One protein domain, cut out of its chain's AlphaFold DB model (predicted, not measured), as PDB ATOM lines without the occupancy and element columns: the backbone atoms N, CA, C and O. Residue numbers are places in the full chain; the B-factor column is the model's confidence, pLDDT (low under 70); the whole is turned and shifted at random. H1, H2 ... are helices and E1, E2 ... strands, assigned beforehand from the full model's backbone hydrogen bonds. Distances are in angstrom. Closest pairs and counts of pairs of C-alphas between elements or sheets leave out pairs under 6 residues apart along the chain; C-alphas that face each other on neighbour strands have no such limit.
ATOM      1  N   ARG A 243     -26.313  49.531  -0.032       91.56
ATOM      2  CA  ARG A 243     -26.100  48.403  -0.948       91.56
ATOM      3  C   ARG A 243     -27.344  48.198  -1.796       91.56
ATOM      4  O   ARG A 243     -28.403  47.917  -1.247       91.56
ATOM      5  N   LYS A 244     -27.205  48.288  -3.116       91.94
ATOM      6  CA  LYS A 244     -28.279  47.995  -4.069       91.94
ATOM      7  C   LYS A 244     -27.946  46.725  -4.840       91.94
ATOM      8  O   LYS A 244     -26.850  46.603  -5.387       91.94
ATOM      9  N   ILE A 245     -28.879  45.778  -4.870       91.00
ATOM     10  CA  ILE A 245     -28.777  44.619  -5.756       91.00
ATOM     11  C   ILE A 245     -29.188  45.076  -7.152       91.00
ATOM     12  O   ILE A 245     -30.292  45.580  -7.332       91.00
ATOM     13  N   VAL A 246     -28.285  44.926  -8.116       89.19
ATOM     14  CA  VAL A 246     -28.484  45.393  -9.503       89.19
ATOM     15  C   VAL A 246     -28.520  44.254 -10.505       89.19
ATOM     16  O   VAL A 246     -28.496  44.475 -11.710       89.19
ATOM     17  N   GLY A 247     -28.513  43.023 -10.008       87.88
ATOM     18  CA  GLY A 247     -28.546  41.854 -10.855       87.88
ATOM     19  C   GLY A 247     -28.295  40.555 -10.115       87.88
ATOM     20  O   GLY A 247     -27.975  40.536  -8.919       87.88
ATOM     21  N   ARG A 248     -28.426  39.465 -10.860       88.44
ATOM     22  CA  ARG A 248     -28.221  38.091 -10.408       88.44
ATOM     23  C   ARG A 248     -27.198  37.406 -11.300       88.44
ATOM     24  O   ARG A 248     -27.220  37.566 -12.516       88.44
ATOM     25  N   LEU A 249     -26.285  36.673 -10.670       85.75
ATOM     26  CA  LEU A 249     -25.390  35.752 -11.360       85.75
ATOM     27  C   LEU A 249     -25.902  34.334 -11.112       85.75
ATOM     28  O   LEU A 249     -25.744  33.813 -10.001       85.75
ATOM     29  N   ASN A 250     -26.517  33.759 -12.143       83.06
ATOM     30  CA  ASN A 250     -27.178  32.465 -12.099       83.06
ATOM     31  C   ASN A 250     -26.182  31.309 -11.971       83.06
ATOM     32  O   ASN A 250     -24.967  31.449 -12.175       83.06
ATOM     33  N   SER A 251     -26.698  30.130 -11.630       79.81
ATOM     34  CA  SER A 251     -25.874  28.937 -11.477       79.81
ATOM     35  C   SER A 251     -25.241  28.476 -12.806       79.81
ATOM     36  O   SER A 251     -24.080  28.063 -12.853       79.81
ATOM     37  N   ASP A 252     -25.930  28.655 -13.920       74.50
ATOM     38  CA  ASP A 252     -25.396  28.425 -15.263       74.50
ATOM     39  C   ASP A 252     -24.380  29.498 -15.720       74.50
ATOM     40  O   ASP A 252     -23.800  29.382 -16.795       74.50
ATOM     41  N   GLY A 253     -24.116  30.521 -14.896       72.31
ATOM     42  CA  GLY A 253     -23.184  31.610 -15.190       72.31
ATOM     43  C   GLY A 253     -23.803  32.781 -15.950       72.31
ATOM     44  O   GLY A 253     -23.090  33.749 -16.222       72.31
ATOM     45  N   LYS A 254     -25.108  32.742 -16.258       77.50
ATOM     46  CA  LYS A 254     -25.802  33.869 -16.888       77.50
ATOM     47  C   LYS A 254     -25.933  35.048 -15.928       77.50
ATOM     48  O   LYS A 254     -26.196  34.881 -14.737       77.50
ATOM     49  N   LEU A 255     -25.732  36.247 -16.467       81.62
ATOM     50  CA  LEU A 255     -25.872  37.508 -15.750       81.62
ATOM     51  C   LEU A 255     -27.174  38.190 -16.165       81.62
ATOM     52  O   LEU A 255     -27.355  38.520 -17.333       81.62
ATOM     53  N   GLU A 256     -28.024  38.476 -15.191       83.81
ATOM     54  CA  GLU A 256     -29.228  39.285 -15.368       83.81
ATOM     55  C   GLU A 256     -29.032  40.601 -14.622       83.81
ATOM     56  O   GLU A 256     -28.849  40.588 -13.406       83.81
ATOM     57  N   LEU A 257     -29.040  41.733 -15.328       81.75
ATOM     58  CA  LEU A 257     -28.938  43.059 -14.715       81.75
ATOM     59  C   LEU A 257     -30.275  43.797 -14.733       81.75
ATOM     60  O   LEU A 257     -31.061  43.662 -15.664       81.75
ATOM     61  N   THR A 258     -30.488  44.640 -13.727       75.75
ATOM     62  CA  THR A 258     -31.649  45.524 -13.596       75.75
ATOM     63  C   THR A 258     -31.226  47.001 -13.615       75.75
ATOM     64  O   THR A 258     -30.061  47.344 -13.396       75.75
ATOM     65  N   ASN A 259     -32.184  47.900 -13.870       61.72
ATOM     66  CA  ASN A 259     -32.069  49.350 -13.639       61.72
ATOM     67  C   ASN A 259     -30.990  50.102 -14.449       61.72
ATOM     68  O   ASN A 259     -30.282  50.945 -13.902       61.72
ATOM     69  N   GLY A 260     -30.847  49.823 -15.749       61.84
ATOM     70  CA  GLY A 260     -30.026  50.649 -16.656       61.84
ATOM     71  C   GLY A 260     -28.504  50.548 -16.464       61.84
ATOM     72  O   GLY A 260     -27.751  51.166 -17.207       61.84
ATOM     73  N   LEU A 261     -28.032  49.724 -15.524       68.50
ATOM     74  CA  LEU A 261     -26.608  49.396 -15.345       68.50
ATOM     75  C   LEU A 261     -26.125  48.286 -16.296       68.50
ATOM     76  O   LEU A 261     -24.990  47.821 -16.183       68.50
ATOM     77  N   GLY A 262     -26.989  47.867 -17.228       65.75
ATOM     78  CA  GLY A 262     -26.684  46.953 -18.323       65.75
ATOM     79  C   GLY A 262     -25.589  47.517 -19.214       65.75
ATOM     80  O   GLY A 262     -25.845  48.365 -20.062       65.75
ATOM     81  N   LYS A 263     -24.357  47.039 -19.033       69.94
ATOM     82  CA  LYS A 263     -23.285  47.280 -19.996       69.94
ATOM     83  C   LYS A 263     -23.424  46.295 -21.149       69.94
ATOM     84  O   LYS A 263     -23.616  45.109 -20.901       69.94
ATOM     85  N   LYS A 264     -23.285  46.787 -22.388       68.12
ATOM     86  CA  LYS A 264     -23.224  45.927 -23.584       68.12
ATOM     87  C   LYS A 264     -22.118  44.879 -23.441       68.12
ATOM     88  O   LYS A 264     -22.341  43.717 -23.745       68.12
ATOM     89  N   GLU A 265     -20.969  45.289 -22.901       79.12
ATOM     90  CA  GLU A 265     -19.829  44.415 -22.635       79.12
ATOM     91  C   GLU A 265     -19.143  44.784 -21.317       79.12
ATOM     92  O   GLU A 265     -19.006  45.962 -20.967       79.12
ATOM     93  N   PHE A 266     -18.697  43.761 -20.586       84.81
ATOM     94  CA  PHE A 266     -17.913  43.923 -19.367       84.81
ATOM     95  C   PHE A 266     -16.430  43.778 -19.669       84.81
ATOM     96  O   PHE A 266     -15.916  42.670 -19.837       84.81
ATOM     97  N   ARG A 267     -15.729  44.906 -19.654       86.25
ATOM     98  CA  ARG A 267     -14.298  44.993 -19.957       86.25
ATOM     99  C   ARG A 267     -13.454  44.105 -19.058       86.25
ATOM    100  O   ARG A 267     -12.529  43.437 -19.508       86.25
ATOM    101  N   LEU A 268     -13.779  44.054 -17.767       88.12
ATOM    102  CA  LEU A 268     -12.950  43.327 -16.810       88.12
ATOM    103  C   LEU A 268     -13.104  41.804 -16.919       88.12
ATOM    104  O   LEU A 268     -12.247  41.086 -16.400       88.12
ATOM    105  N   LEU A 269     -14.150  41.295 -17.582       86.62
ATOM    106  CA  LEU A 269     -14.342  39.850 -17.737       86.62
ATOM    107  C   LEU A 269     -13.228  39.195 -18.553       86.62
ATOM    108  O   LEU A 269     -12.887  38.055 -18.247       86.62
ATOM    109  N   GLY A 270     -12.583  39.913 -19.477       84.06
ATOM    110  CA  GLY A 270     -11.454  39.375 -20.242       84.06
ATOM    111  C   GLY A 270     -10.217  39.030 -19.391       84.06
ATOM    112  O   GLY A 270      -9.338  38.301 -19.835       84.06
ATOM    113  N   ILE A 271     -10.157  39.454 -18.118       88.94
ATOM    114  CA  ILE A 271      -9.133  38.984 -17.158       88.94
ATOM    115  C   ILE A 271      -9.250  37.473 -16.904       88.94
ATOM    116  O   ILE A 271      -8.300  36.844 -16.434       88.94
ATOM    117  N   LEU A 272     -10.411  36.879 -17.155       87.81
ATOM    118  CA  LEU A 272     -10.664  35.460 -16.956       87.81
ATOM    119  C   LEU A 272     -10.229  34.666 -18.193       87.81
ATOM    120  O   LEU A 272     -10.469  35.096 -19.313       87.81
ATOM    121  N   ASN A 273      -9.610  33.503 -17.983       83.25
ATOM    122  CA  ASN A 273      -9.216  32.589 -19.058       83.25
ATOM    123  C   ASN A 273      -9.694  31.160 -18.749       83.25
ATOM    124  O   ASN A 273      -9.660  30.731 -17.590       83.25
ATOM    125  N   GLY A 274     -10.111  30.439 -19.789       68.88
ATOM    126  CA  GLY A 274     -10.548  29.046 -19.750       68.88
ATOM    127  C   GLY A 274     -12.043  28.838 -19.483       68.88
ATOM    128  O   GLY A 274     -12.761  29.730 -19.042       68.88
ATOM    129  N   ASN A 275     -12.507  27.604 -19.710       59.84
ATOM    130  CA  ASN A 275     -13.935  27.250 -19.674       59.84
ATOM    131  C   ASN A 275     -14.518  27.081 -18.254       59.84
ATOM    132  O   ASN A 275     -15.733  27.018 -18.092       59.84
ATOM    133  N   LYS A 276     -13.682  26.994 -17.206       67.06
ATOM    134  CA  LYS A 276     -14.122  26.809 -15.807       67.06
ATOM    135  C   LYS A 276     -13.638  27.947 -14.916       67.06
ATOM    136  O   LYS A 276     -12.675  27.815 -14.161       67.06
ATOM    137  N   ILE A 277     -14.330  29.076 -14.987       72.19
ATOM    138  CA  ILE A 277     -14.010  30.250 -14.177       72.19
ATOM    139  C   ILE A 277     -14.798  30.209 -12.857       72.19
ATOM    140  O   ILE A 277     -16.025  30.106 -12.876       72.19
ATOM    141  N   PRO A 278     -14.148  30.354 -11.683       78.75
ATOM    142  CA  PRO A 278     -14.862  30.405 -10.412       78.75
ATOM    143  C   PRO A 278     -15.885  31.550 -10.380       78.75
ATOM    144  O   PRO A 278     -15.502  32.716 -10.524       78.75
ATOM    145  N   ARG A 279     -17.159  31.248 -10.079       81.00
ATOM    146  CA  ARG A 279     -18.250  32.248  -9.984       81.00
ATOM    147  C   ARG A 279     -17.892  33.449  -9.106       81.00
ATOM    148  O   ARG A 279     -18.214  34.588  -9.430       81.00
ATOM    149  N   ARG A 280     -17.134  33.213  -8.028       85.75
ATOM    150  CA  ARG A 280     -16.622  34.271  -7.147       85.75
ATOM    151  C   ARG A 280     -15.776  35.309  -7.882       85.75
ATOM    152  O   ARG A 280     -15.883  36.487  -7.559       85.75
ATOM    153  N   LYS A 281     -14.939  34.905  -8.840       87.38
ATOM    154  CA  LYS A 281     -14.109  35.833  -9.622       87.38
ATOM    155  C   LYS A 281     -14.948  36.619 -10.626       87.38
ATOM    156  O   LYS A 281     -14.765  37.827 -10.702       87.38
ATOM    157  N   ILE A 282     -15.896  35.960 -11.302       88.00
ATOM    158  CA  ILE A 282     -16.863  36.606 -12.209       88.00
ATOM    159  C   ILE A 282     -17.614  37.706 -11.457       88.00
ATOM    160  O   ILE A 282     -17.563  38.870 -11.843       88.00
ATOM    161  N   LYS A 283     -18.200  37.364 -10.303       88.50
ATOM    162  CA  LYS A 283     -18.885  38.328  -9.440       88.50
ATOM    163  C   LYS A 283     -17.983  39.488  -9.033       88.50
ATOM    164  O   LYS A 283     -18.392  40.636  -9.146       88.50
ATOM    165  N   ILE A 284     -16.764  39.208  -8.557       90.44
ATOM    166  CA  ILE A 284     -15.828  40.266  -8.150       90.44
ATOM    167  C   ILE A 284     -15.517  41.200  -9.321       90.44
ATOM    168  O   ILE A 284     -15.455  42.404  -9.102       90.44
ATOM    169  N   LEU A 285     -15.319  40.678 -10.532       90.88
ATOM    170  CA  LEU A 285     -15.017  41.484 -11.717       90.88
ATOM    171  C   LEU A 285     -16.201  42.350 -12.136       90.88
ATOM    172  O   LEU A 285     -16.018  43.551 -12.314       90.88
ATOM    173  N   ILE A 286     -17.406  41.780 -12.197       89.81
ATOM    174  CA  ILE A 286     -18.617  42.542 -12.520       89.81
ATOM    175  C   ILE A 286     -18.853  43.624 -11.465       89.81
ATOM    176  O   ILE A 286     -18.981  44.796 -11.805       89.81
ATOM    177  N   GLU A 287     -18.821  43.270 -10.175       91.00
ATOM    178  CA  GLU A 287     -18.982  44.237  -9.082       91.00
ATOM    179  C   GLU A 287     -17.874  45.299  -9.088       91.00
ATOM    180  O   GLU A 287     -18.114  46.456  -8.748       91.00
ATOM    181  N   LYS A 288     -16.649  44.942  -9.477       91.69
ATOM    182  CA  LYS A 288     -15.548  45.895  -9.637       91.69
ATOM    183  C   LYS A 288     -15.807  46.864 -10.785       91.69
ATOM    184  O   LYS A 288     -15.480  48.039 -10.642       91.69
ATOM    185  N   GLU A 289     -16.394  46.389 -11.875       89.88
ATOM    186  CA  GLU A 289     -16.700  47.188 -13.051       89.88
ATOM    187  C   GLU A 289     -17.866  48.158 -12.817       89.88
ATOM    188  O   GLU A 289     -17.719  49.348 -13.086       89.88
ATOM    189  N   VAL A 290     -18.987  47.694 -12.254       90.19
ATOM    190  CA  VAL A 290     -20.159  48.555 -11.981       90.19
ATOM    191  C   VAL A 290     -19.911  49.560 -10.850       90.19
ATOM    192  O   VAL A 290     -20.551  50.603 -10.790       90.19
ATOM    193  N   ASN A 291     -18.959  49.281  -9.950       91.69
ATOM    194  CA  ASN A 291     -18.546  50.215  -8.893       91.69
ATOM    195  C   ASN A 291     -17.264  50.986  -9.227       91.69
ATOM    196  O   ASN A 291     -16.674  51.598  -8.329       91.69
ATOM    197  N   CYS A 292     -16.781  50.921 -10.469       91.62
ATOM    198  CA  CYS A 292     -15.522  51.552 -10.825       91.62
ATOM    199  C   CYS A 292     -15.628  53.076 -10.708       91.62
ATOM    200  O   CYS A 292     -16.550  53.692 -11.224       91.62
ATOM    201  N   ILE A 293     -14.653  53.670 -10.026       92.00
ATOM    202  CA  ILE A 293     -14.506  55.125  -9.871       92.00
ATOM    203  C   ILE A 293     -13.177  55.620 -10.442       92.00
ATOM    204  O   ILE A 293     -12.720  56.716 -10.128       92.00
ATOM    205  N   GLY A 294     -12.475  54.769 -11.194       92.12
ATOM    206  CA  GLY A 294     -11.173  55.116 -11.762       92.12
ATOM    207  C   GLY A 294     -10.086  55.435 -10.737       92.12
ATOM    208  O   GLY A 294      -9.205  56.235 -11.021       92.12
ATOM    209  N   CYS A 295     -10.144  54.865  -9.528       91.62
ATOM    210  CA  CYS A 295      -9.186  55.186  -8.463       91.62
ATOM    211  C   CYS A 295      -7.809  54.528  -8.618       91.62
ATOM    212  O   CYS A 295      -6.945  54.721  -7.774       91.62
ATOM    213  N   GLY A 296      -7.625  53.667  -9.620       91.06
ATOM    214  CA  GLY A 296      -6.321  53.091  -9.935       91.06
ATOM    215  C   GLY A 296      -5.785  52.019  -8.972       91.06
ATOM    216  O   GLY A 296      -4.807  51.360  -9.296       91.06
ATOM    217  N   ALA A 297      -6.440  51.719  -7.844       91.44
ATOM    218  CA  ALA A 297      -5.903  50.774  -6.847       91.44
ATOM    219  C   ALA A 297      -5.557  49.365  -7.377       91.44
ATOM    220  O   ALA A 297      -4.702  48.686  -6.820       91.44
ATOM    221  N   CYS A 298      -6.218  48.875  -8.433       90.81
ATOM    222  CA  CYS A 298      -5.853  47.589  -9.044       90.81
ATOM    223  C   CYS A 298      -4.593  47.646  -9.914       90.81
ATOM    224  O   CYS A 298      -3.981  46.598 -10.120       90.81
ATOM    225  N   LEU A 299      -4.190  48.827 -10.388       90.19
ATOM    226  CA  LEU A 299      -2.968  49.019 -11.171       90.19
ATOM    227  C   LEU A 299      -1.737  48.713 -10.313       90.19
ATOM    228  O   LEU A 299      -0.774  48.145 -10.821       90.19
ATOM    229  N   SER A 300      -1.790  48.995  -9.003       87.38
ATOM    230  CA  SER A 300      -0.702  48.666  -8.069       87.38
ATOM    231  C   SER A 300      -0.465  47.155  -7.941       87.38
ATOM    232  O   SER A 300       0.621  46.717  -7.580       87.38
ATOM    233  N   LEU A 301      -1.482  46.341  -8.240       89.69
ATOM    234  CA  LEU A 301      -1.438  44.885  -8.100       89.69
ATOM    235  C   LEU A 301      -1.123  44.160  -9.410       89.69
ATOM    236  O   LEU A 301      -0.883  42.951  -9.371       89.69
ATOM    237  N   CYS A 302      -1.169  44.861 -10.547       90.81
ATOM    238  CA  CYS A 302      -0.965  44.281 -11.868       90.81
ATOM    239  C   CYS A 302       0.541  44.157 -12.182       90.81
ATOM    240  O   CYS A 302       1.219  45.189 -12.253       90.81
ATOM    241  N   PRO A 303       1.073  42.931 -12.374       87.50
ATOM    242  CA  PRO A 303       2.481  42.712 -12.717       87.50
ATOM    243  C   PRO A 303       2.861  43.214 -14.104       87.50
ATOM    244  O   PRO A 303       3.924  43.793 -14.279       87.50
ATOM    245  N   THR A 304       1.982  43.018 -15.079       90.62
ATOM    246  CA  THR A 304       2.295  43.240 -16.494       90.62
ATOM    247  C   THR A 304       1.903  44.626 -16.992       90.62
ATOM    248  O   THR A 304       2.187  44.973 -18.131       90.62
ATOM    249  N   GLY A 305       1.219  45.424 -16.165       89.75
ATOM    250  CA  GLY A 305       0.632  46.689 -16.612       89.75
ATOM    251  C   GLY A 305      -0.574  46.514 -17.537       89.75
ATOM    252  O   GLY A 305      -0.981  47.473 -18.175       89.75
ATOM    253  N   ALA A 306      -1.172  45.317 -17.590       93.38
ATOM    254  CA  ALA A 306      -2.379  45.053 -18.372       93.38
ATOM    255  C   ALA A 306      -3.585  45.891 -17.938       93.38
ATOM    256  O   ALA A 306      -4.483  46.125 -18.731       93.38
ATOM    257  N   ILE A 307      -3.647  46.320 -16.677       92.50
ATOM    258  CA  ILE A 307      -4.752  47.146 -16.189       92.50
ATOM    259  C   ILE A 307      -4.366  48.615 -16.340       92.50
ATOM    260  O   ILE A 307      -3.338  49.024 -15.801       92.50
ATOM    261  N   LYS A 308      -5.224  49.402 -16.990       90.94
ATOM    262  CA  LYS A 308      -5.062  50.848 -17.184       90.94
ATOM    263  C   LYS A 308      -6.322  51.611 -16.788       90.94
ATOM    264  O   LYS A 308      -7.342  51.017 -16.449       90.94
ATOM    265  N   ILE A 309      -6.237  52.937 -16.801       90.12
ATOM    266  CA  ILE A 309      -7.409  53.814 -16.758       90.12
ATOM    267  C   ILE A 309      -7.591  54.387 -18.167       90.12
ATOM    268  O   ILE A 309      -6.662  55.015 -18.677       90.12
ATOM    269  N   ASN A 310      -8.747  54.160 -18.788       88.50
ATOM    270  CA  ASN A 310      -9.049  54.640 -20.140       88.50
ATOM    271  C   ASN A 310      -9.409  56.143 -20.156       88.50
ATOM    272  O   ASN A 310      -9.330  56.833 -19.129       88.50
ATOM    273  N   ASP A 311      -9.806  56.646 -21.324       86.88
ATOM    274  CA  ASP A 311     -10.156  58.060 -21.530       86.88
ATOM    275  C   ASP A 311     -11.460  58.455 -20.823       86.88
ATOM    276  O   ASP A 311     -11.593  59.572 -20.334       86.88
ATOM    277  N   GLU A 312     -12.368  57.498 -20.620       85.06
ATOM    278  CA  GLU A 312     -13.575  57.662 -19.794       85.06
ATOM    279  C   GLU A 312     -13.262  57.739 -18.283       85.06
ATOM    280  O   GLU A 312     -14.163  57.842 -17.448       85.06
ATOM    281  N   GLY A 313     -11.990  57.625 -17.889       85.81
ATOM    282  CA  GLY A 313     -11.577  57.711 -16.492       85.81
ATOM    283  C   GLY A 313     -11.969  56.494 -15.653       85.81
ATOM    284  O   GLY A 313     -12.036  56.602 -14.426       85.81
ATOM    285  N   VAL A 314     -12.201  55.336 -16.274       87.44
ATOM    286  CA  VAL A 314     -12.508  54.066 -15.600       87.44
ATOM    287  C   VAL A 314     -11.461  53.000 -15.920       87.44
ATOM    288  O   VAL A 314     -10.649  53.130 -16.831       87.44
ATOM    289  N   VAL A 315     -11.433  51.948 -15.104       90.69
ATOM    290  CA  VAL A 315     -10.469  50.855 -15.262       90.69
ATOM    291  C   VAL A 315     -10.797  50.038 -16.506       90.69
ATOM    292  O   VAL A 315     -11.946  49.647 -16.701       90.69
ATOM    293  N   ASP A 316      -9.761  49.729 -17.274       91.69
ATOM    294  CA  ASP A 316      -9.810  48.892 -18.463       91.69
ATOM    295  C   ASP A 316      -8.643  47.891 -18.476       91.69
ATOM    296  O   ASP A 316      -7.696  48.026 -17.688       91.69
ATOM    297  N   VAL A 317      -8.718  46.868 -19.329       92.81
ATOM    298  CA  VAL A 317      -7.705  45.812 -19.429       92.81
ATOM    299  C   VAL A 317      -7.225  45.608 -20.868       92.81
ATOM    300  O   VAL A 317      -7.999  45.359 -21.780       92.81
ATOM    301  N   GLU A 318      -5.912  45.659 -21.058       94.00
ATOM    302  CA  GLU A 318      -5.235  45.231 -22.279       94.00
ATOM    303  C   GLU A 318      -4.980  43.723 -22.207       94.00
ATOM    304  O   GLU A 318      -4.064  43.269 -21.514       94.00
ATOM    305  N   LEU A 319      -5.819  42.945 -22.894       91.25
ATOM    306  CA  LEU A 319      -5.816  41.480 -22.800       91.25
ATOM    307  C   LEU A 319      -4.501  40.852 -23.254       91.25
ATOM    308  O   LEU A 319      -4.012  39.957 -22.573       91.25
ATOM    309  N   GLU A 320      -3.862  41.408 -24.280       93.88
ATOM    310  CA  GLU A 320      -2.562  40.935 -24.782       93.88
ATOM    311  C   GLU A 320      -1.437  41.020 -23.740       93.88
ATOM    312  O   GLU A 320      -0.465  40.269 -23.776       93.88
ATOM    313  N   LYS A 321      -1.562  41.925 -22.762       94.00
ATOM    314  CA  LYS A 321      -0.610  42.048 -21.650       94.00
ATOM    315  C   LYS A 321      -1.041  41.232 -20.433       94.00
ATOM    316  O   LYS A 321      -0.287  41.132 -19.462       94.00
ATOM    317  N   CYS A 322      -2.267  40.715 -20.393       93.38
ATOM    318  CA  CYS A 322      -2.800  40.050 -19.213       93.38
ATOM    319  C   CYS A 322      -2.274  38.617 -19.114       93.38
ATOM    320  O   CYS A 322      -2.581  37.768 -19.934       93.38
ATOM    321  N   ASN A 323      -1.545  38.304 -18.041       92.25
ATOM    322  CA  ASN A 323      -1.082  36.937 -17.777       92.25
ATOM    323  C   ASN A 323      -2.041  36.121 -16.891       92.25
ATOM    324  O   ASN A 323      -1.640  35.115 -16.311       92.25
ATOM    325  N   HIS A 324      -3.276  36.596 -16.696       91.94
ATOM    326  CA  HIS A 324      -4.311  35.935 -15.893       91.94
ATOM    327  C   HIS A 324      -3.874  35.524 -14.467       91.94
ATOM    328  O   HIS A 324      -4.405  34.578 -13.890       91.94
ATOM    329  N   CYS A 325      -2.942  36.252 -13.832       90.56
ATOM    330  CA  CYS A 325      -2.458  35.920 -12.479       90.56
ATOM    331  C   CYS A 325      -3.465  36.212 -11.348       90.56
ATOM    332  O   CYS A 325      -3.245  35.846 -10.192       90.56
ATOM    333  N   TYR A 326      -4.557  36.926 -11.649       90.69
ATOM    334  CA  TYR A 326      -5.629  37.300 -10.717       90.69
ATOM    335  C   TYR A 326      -5.201  38.108  -9.475       90.69
ATOM    336  O   TYR A 326      -5.990  38.258  -8.539       90.69
ATOM    337  N   SER A 327      -3.994  38.688  -9.453       89.06
ATOM    338  CA  SER A 327      -3.508  39.518  -8.334       89.06
ATOM    339  C   SER A 327      -4.452  40.695  -8.032       89.06
ATOM    340  O   SER A 327      -4.733  40.988  -6.869       89.06
ATOM    341  N   CYS A 328      -5.052  41.295  -9.067       89.56
ATOM    342  CA  CYS A 328      -6.046  42.369  -8.961       89.56
ATOM    343  C   CYS A 328      -7.394  41.947  -8.340       89.56
ATOM    344  O   CYS A 328      -8.204  42.813  -8.006       89.56
ATOM    345  N   LEU A 329      -7.634  40.639  -8.174       90.44
ATOM    346  CA  LEU A 329      -8.822  40.047  -7.540       90.44
ATOM    347  C   LEU A 329      -8.519  39.477  -6.150       90.44
ATOM    348  O   LEU A 329      -9.354  38.802  -5.549       90.44
ATOM    349  N   ASN A 330      -7.322  39.732  -5.619       86.56
ATOM    350  CA  ASN A 330      -6.935  39.243  -4.308       86.56
ATOM    351  C   ASN A 330      -7.553  40.112  -3.201       86.56
ATOM    352  O   ASN A 330      -7.111  41.235  -2.949       86.56
ATOM    353  N   THR A 331      -8.557  39.571  -2.509       84.12
ATOM    354  CA  THR A 331      -9.285  40.277  -1.443       84.12
ATOM    355  C   THR A 331      -8.471  40.485  -0.164       84.12
ATOM    356  O   THR A 331      -8.902  41.254   0.691       84.12
ATOM    357  N   LYS A 332      -7.334  39.787   0.001       82.00
ATOM    358  CA  LYS A 332      -6.419  39.979   1.139       82.00
ATOM    359  C   LYS A 332      -5.516  41.199   0.934       82.00
ATOM    360  O   LYS A 332      -5.233  41.899   1.895       82.00
ATOM    361  N   LYS A 333      -5.081  41.457  -0.307       78.31
ATOM    362  CA  LYS A 333      -4.214  42.601  -0.655       78.31
ATOM    363  C   LYS A 333      -5.005  43.900  -0.741       78.31
ATOM    364  O   LYS A 333      -4.662  44.892  -0.115       78.31
ATOM    365  N   LEU A 334      -6.109  43.867  -1.480       80.06
ATOM    366  CA  LEU A 334      -7.063  44.960  -1.553       80.06
ATOM    367  C   LEU A 334      -8.369  44.439  -0.973       80.06
ATOM    368  O   LEU A 334      -8.986  43.569  -1.587       80.06
ATOM    369  N   ARG A 335      -8.777  44.932   0.208       74.94
ATOM    370  CA  ARG A 335     -10.034  44.520   0.865       74.94
ATOM    371  C   ARG A 335     -11.147  44.498  -0.182       74.94
ATOM    372  O   ARG A 335     -11.221  45.408  -0.999       74.94
ATOM    373  N   GLY A 336     -11.935  43.428  -0.262       72.50
ATOM    374  CA  GLY A 336     -13.033  43.308  -1.239       72.50
ATOM    375  C   GLY A 336     -12.663  43.445  -2.734       72.50
ATOM    376  O   GLY A 336     -13.573  43.472  -3.558       72.50
ATOM    377  N   SER A 337     -11.370  43.538  -3.078       82.75
ATOM    378  CA  SER A 337     -10.767  43.707  -4.416       82.75
ATOM    379  C   SER A 337     -11.172  44.951  -5.216       82.75
ATOM    380  O   SER A 337     -10.740  45.138  -6.360       82.75
ATOM    381  N   CYS A 338     -11.952  45.852  -4.621       89.75
ATOM    382  CA  CYS A 338     -12.350  47.113  -5.229       89.75
ATOM    383  C   CYS A 338     -12.569  48.176  -4.149       89.75
ATOM    384  O   CYS A 338     -13.379  47.993  -3.245       89.75
ATOM    385  N   VAL A 339     -11.853  49.297  -4.262       90.50
ATOM    386  CA  VAL A 339     -11.990  50.450  -3.358       90.50
ATOM    387  C   VAL A 339     -13.400  51.033  -3.450       90.50
ATOM    388  O   VAL A 339     -14.053  51.182  -2.423       90.50
ATOM    389  N   GLY A 340     -13.897  51.276  -4.669       90.19
ATOM    390  CA  GLY A 340     -15.234  51.839  -4.879       90.19
ATOM    391  C   GLY A 340     -16.331  50.993  -4.227       90.19
ATOM    392  O   GLY A 340     -17.155  51.510  -3.483       90.19
ATOM    393  N   ARG A 341     -16.263  49.669  -4.393       88.12
ATOM    394  CA  ARG A 341     -17.198  48.710  -3.781       88.12
ATOM    395  C   ARG A 341     -17.200  48.723  -2.244       88.12
ATOM    396  O   ARG A 341     -18.189  48.326  -1.641       88.12
ATOM    397  N   ASN A 342     -16.100  49.103  -1.596       86.62
ATOM    398  CA  ASN A 342     -16.015  49.053  -0.132       86.62
ATOM    399  C   ASN A 342     -16.374  50.360   0.561       86.62
ATOM    400  O   ASN A 342     -16.696  50.321   1.749       86.62
ATOM    401  N   TYR A 343     -16.174  51.485  -0.127       87.69
ATOM    402  CA  TYR A 343     -16.079  52.789   0.525       87.69
ATOM    403  C   TYR A 343     -16.981  53.858  -0.097       87.69
ATOM    404  O   TYR A 343     -17.196  54.881   0.543       87.69
ATOM    405  N   LYS A 344     -17.540  53.649  -1.300       90.81
ATOM    406  CA  LYS A 344     -18.571  54.559  -1.818       90.81
ATOM    407  C   LYS A 344     -19.806  54.523  -0.922       90.81
ATOM    408  O   LYS A 344     -20.153  53.483  -0.371       90.81
ATOM    409  N   LEU A 345     -20.523  55.641  -0.883       89.44
ATOM    410  CA  LEU A 345     -21.813  55.751  -0.202       89.44
ATOM    411  C   LEU A 345     -22.899  54.865  -0.806       89.44
ATOM    412  O   LEU A 345     -23.744  54.360  -0.078       89.44
ATOM    413  N   GLU A 346     -22.861  54.652  -2.117       91.31
ATOM    414  CA  GLU A 346     -23.763  53.743  -2.814       91.31
ATOM    415  C   GLU A 346     -22.953  52.733  -3.626       91.31
ATOM    416  O   GLU A 346     -22.085  53.106  -4.428       91.31
ATOM    417  N   VAL A 347     -23.230  51.449  -3.388       91.88
ATOM    418  CA  VAL A 347     -22.546  50.332  -4.040       91.88
ATOM    419  C   VAL A 347     -23.542  49.363  -4.650       91.88
ATOM    420  O   VAL A 347     -24.581  49.043  -4.070       91.88
ATOM    421  N   PHE A 348     -23.170  48.856  -5.814       91.75
ATOM    422  CA  PHE A 348     -23.974  47.955  -6.620       91.75
ATOM    423  C   PHE A 348     -23.432  46.534  -6.500       91.75
ATOM    424  O   PHE A 348     -22.243  46.297  -6.712       91.75
ATOM    425  N   LEU A 349     -24.279  45.590  -6.115       91.12
ATOM    426  CA  LEU A 349     -23.889  44.207  -5.864       91.12
ATOM    427  C   LEU A 349     -24.711  43.254  -6.724       91.12
ATOM    428  O   LEU A 349     -25.842  43.554  -7.104       91.12
ATOM    429  N   LEU A 350     -24.140  42.080  -6.974       89.19
ATOM    430  CA  LEU A 350     -24.870  40.966  -7.562       89.19
ATOM    431  C   LEU A 350     -25.336  40.011  -6.468       89.19
ATOM    432  O   LEU A 350     -24.595  39.694  -5.528       89.19
ATOM    433  N   GLN A 351     -26.548  39.498  -6.612       87.56
ATOM    434  CA  GLN A 351     -27.035  38.380  -5.816       87.56
ATOM    435  C   GLN A 351     -26.610  37.051  -6.461       87.56
ATOM    436  O   GLN A 351     -26.440  36.963  -7.676       87.56
ATOM    437  N   TYR A 352     -26.387  36.034  -5.627       81.94
ATOM    438  CA  TYR A 352     -26.283  34.655  -6.098       81.94
ATOM    439  C   TYR A 352     -27.653  33.998  -5.997       81.94
ATOM    440  O   TYR A 352     -28.314  34.160  -4.969       81.94
ATOM    441  N   SER A 353     -28.035  33.276  -7.047       65.50
ATOM    442  CA  SER A 353     -29.091  32.262  -7.006       65.50
ATOM    443  C   SER A 353     -28.493  30.895  -6.706       65.50
ATOM    444  O   SER A 353     -27.482  30.559  -7.382       65.50
TER     445      SER A 353
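AT A GLANCE: This is residues 243 to 353 of the 353 residues of the protein "4Fe-4S dicluster domain-containing protein" of candidate division WOR-3 bacterium (UniProt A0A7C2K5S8). A small three-stranded sheet makes a wall at one end of the domain, and H2 covers one face of it, near the middle; beyond H2, away from the sheet, are H1, the small hairpin of E3 and E4, and long loops. The 111 printed residues include three named helices and five named strands, in the order E1, E2, H1, H2, E3, E4, H3, E5. The larger sheet, E2, E1, E5, is mixed; the class is mixed, helices and strands, with under half of the residues, 45, in named elements. The whole is compact, with a radius of gyration of the C-alphas of 13.3 A, and rounded, spanning 34 by 34 by 28 A.

HOW THE PARTS SIT: E1, residues 243 to 249, forms an antiparallel hairpin with E2, residues 255 to 257; N 248 and O 256 are 2.8 A apart. E5, residues 346 to 352, is parallel to E1, with N 246 and O 349 3.0 A apart. H2, residues 279 to 290, is on this sheet in two layers, a helix on one face, at a height of 8.7 A; its closest C-alphas to E5 are Glu 287 and Leu 349, 5.9 A. It runs along the strands, at 22 degrees to E5 on the local plane. H1, residues 267 to 271, touches H2, closest at the C-alphas of Leu 268 and Leu 285, 5.8 A. E3, residues 307 to 309, and E4, residues 315 to 317, form an antiparallel hairpin, with N 308 and O 316 2.9 A apart. H3, residues 339 to 343, only grazes the larger sheet. Every O i to N i+4 pair is within hydrogen-bond range in H2 and H3; H1 has 0 of 1, and 1 of 2 O i to N i+3 pairs.

IN THESE COORDINATES: E1 begins at C-alpha 243, (-26.100, 48.403, -0.948), and is 16.4 A long. H2 is 16.5 A long. E5, 19.5 A, ends at C-alpha 352, (-26.283, 34.655, -6.098).

THE WHOLE: The printed part has no cut. The links H2 to E3 and E4 to H3 are long. Residues 259 to 264, 274 to 276 and 353 have pLDDT under 70.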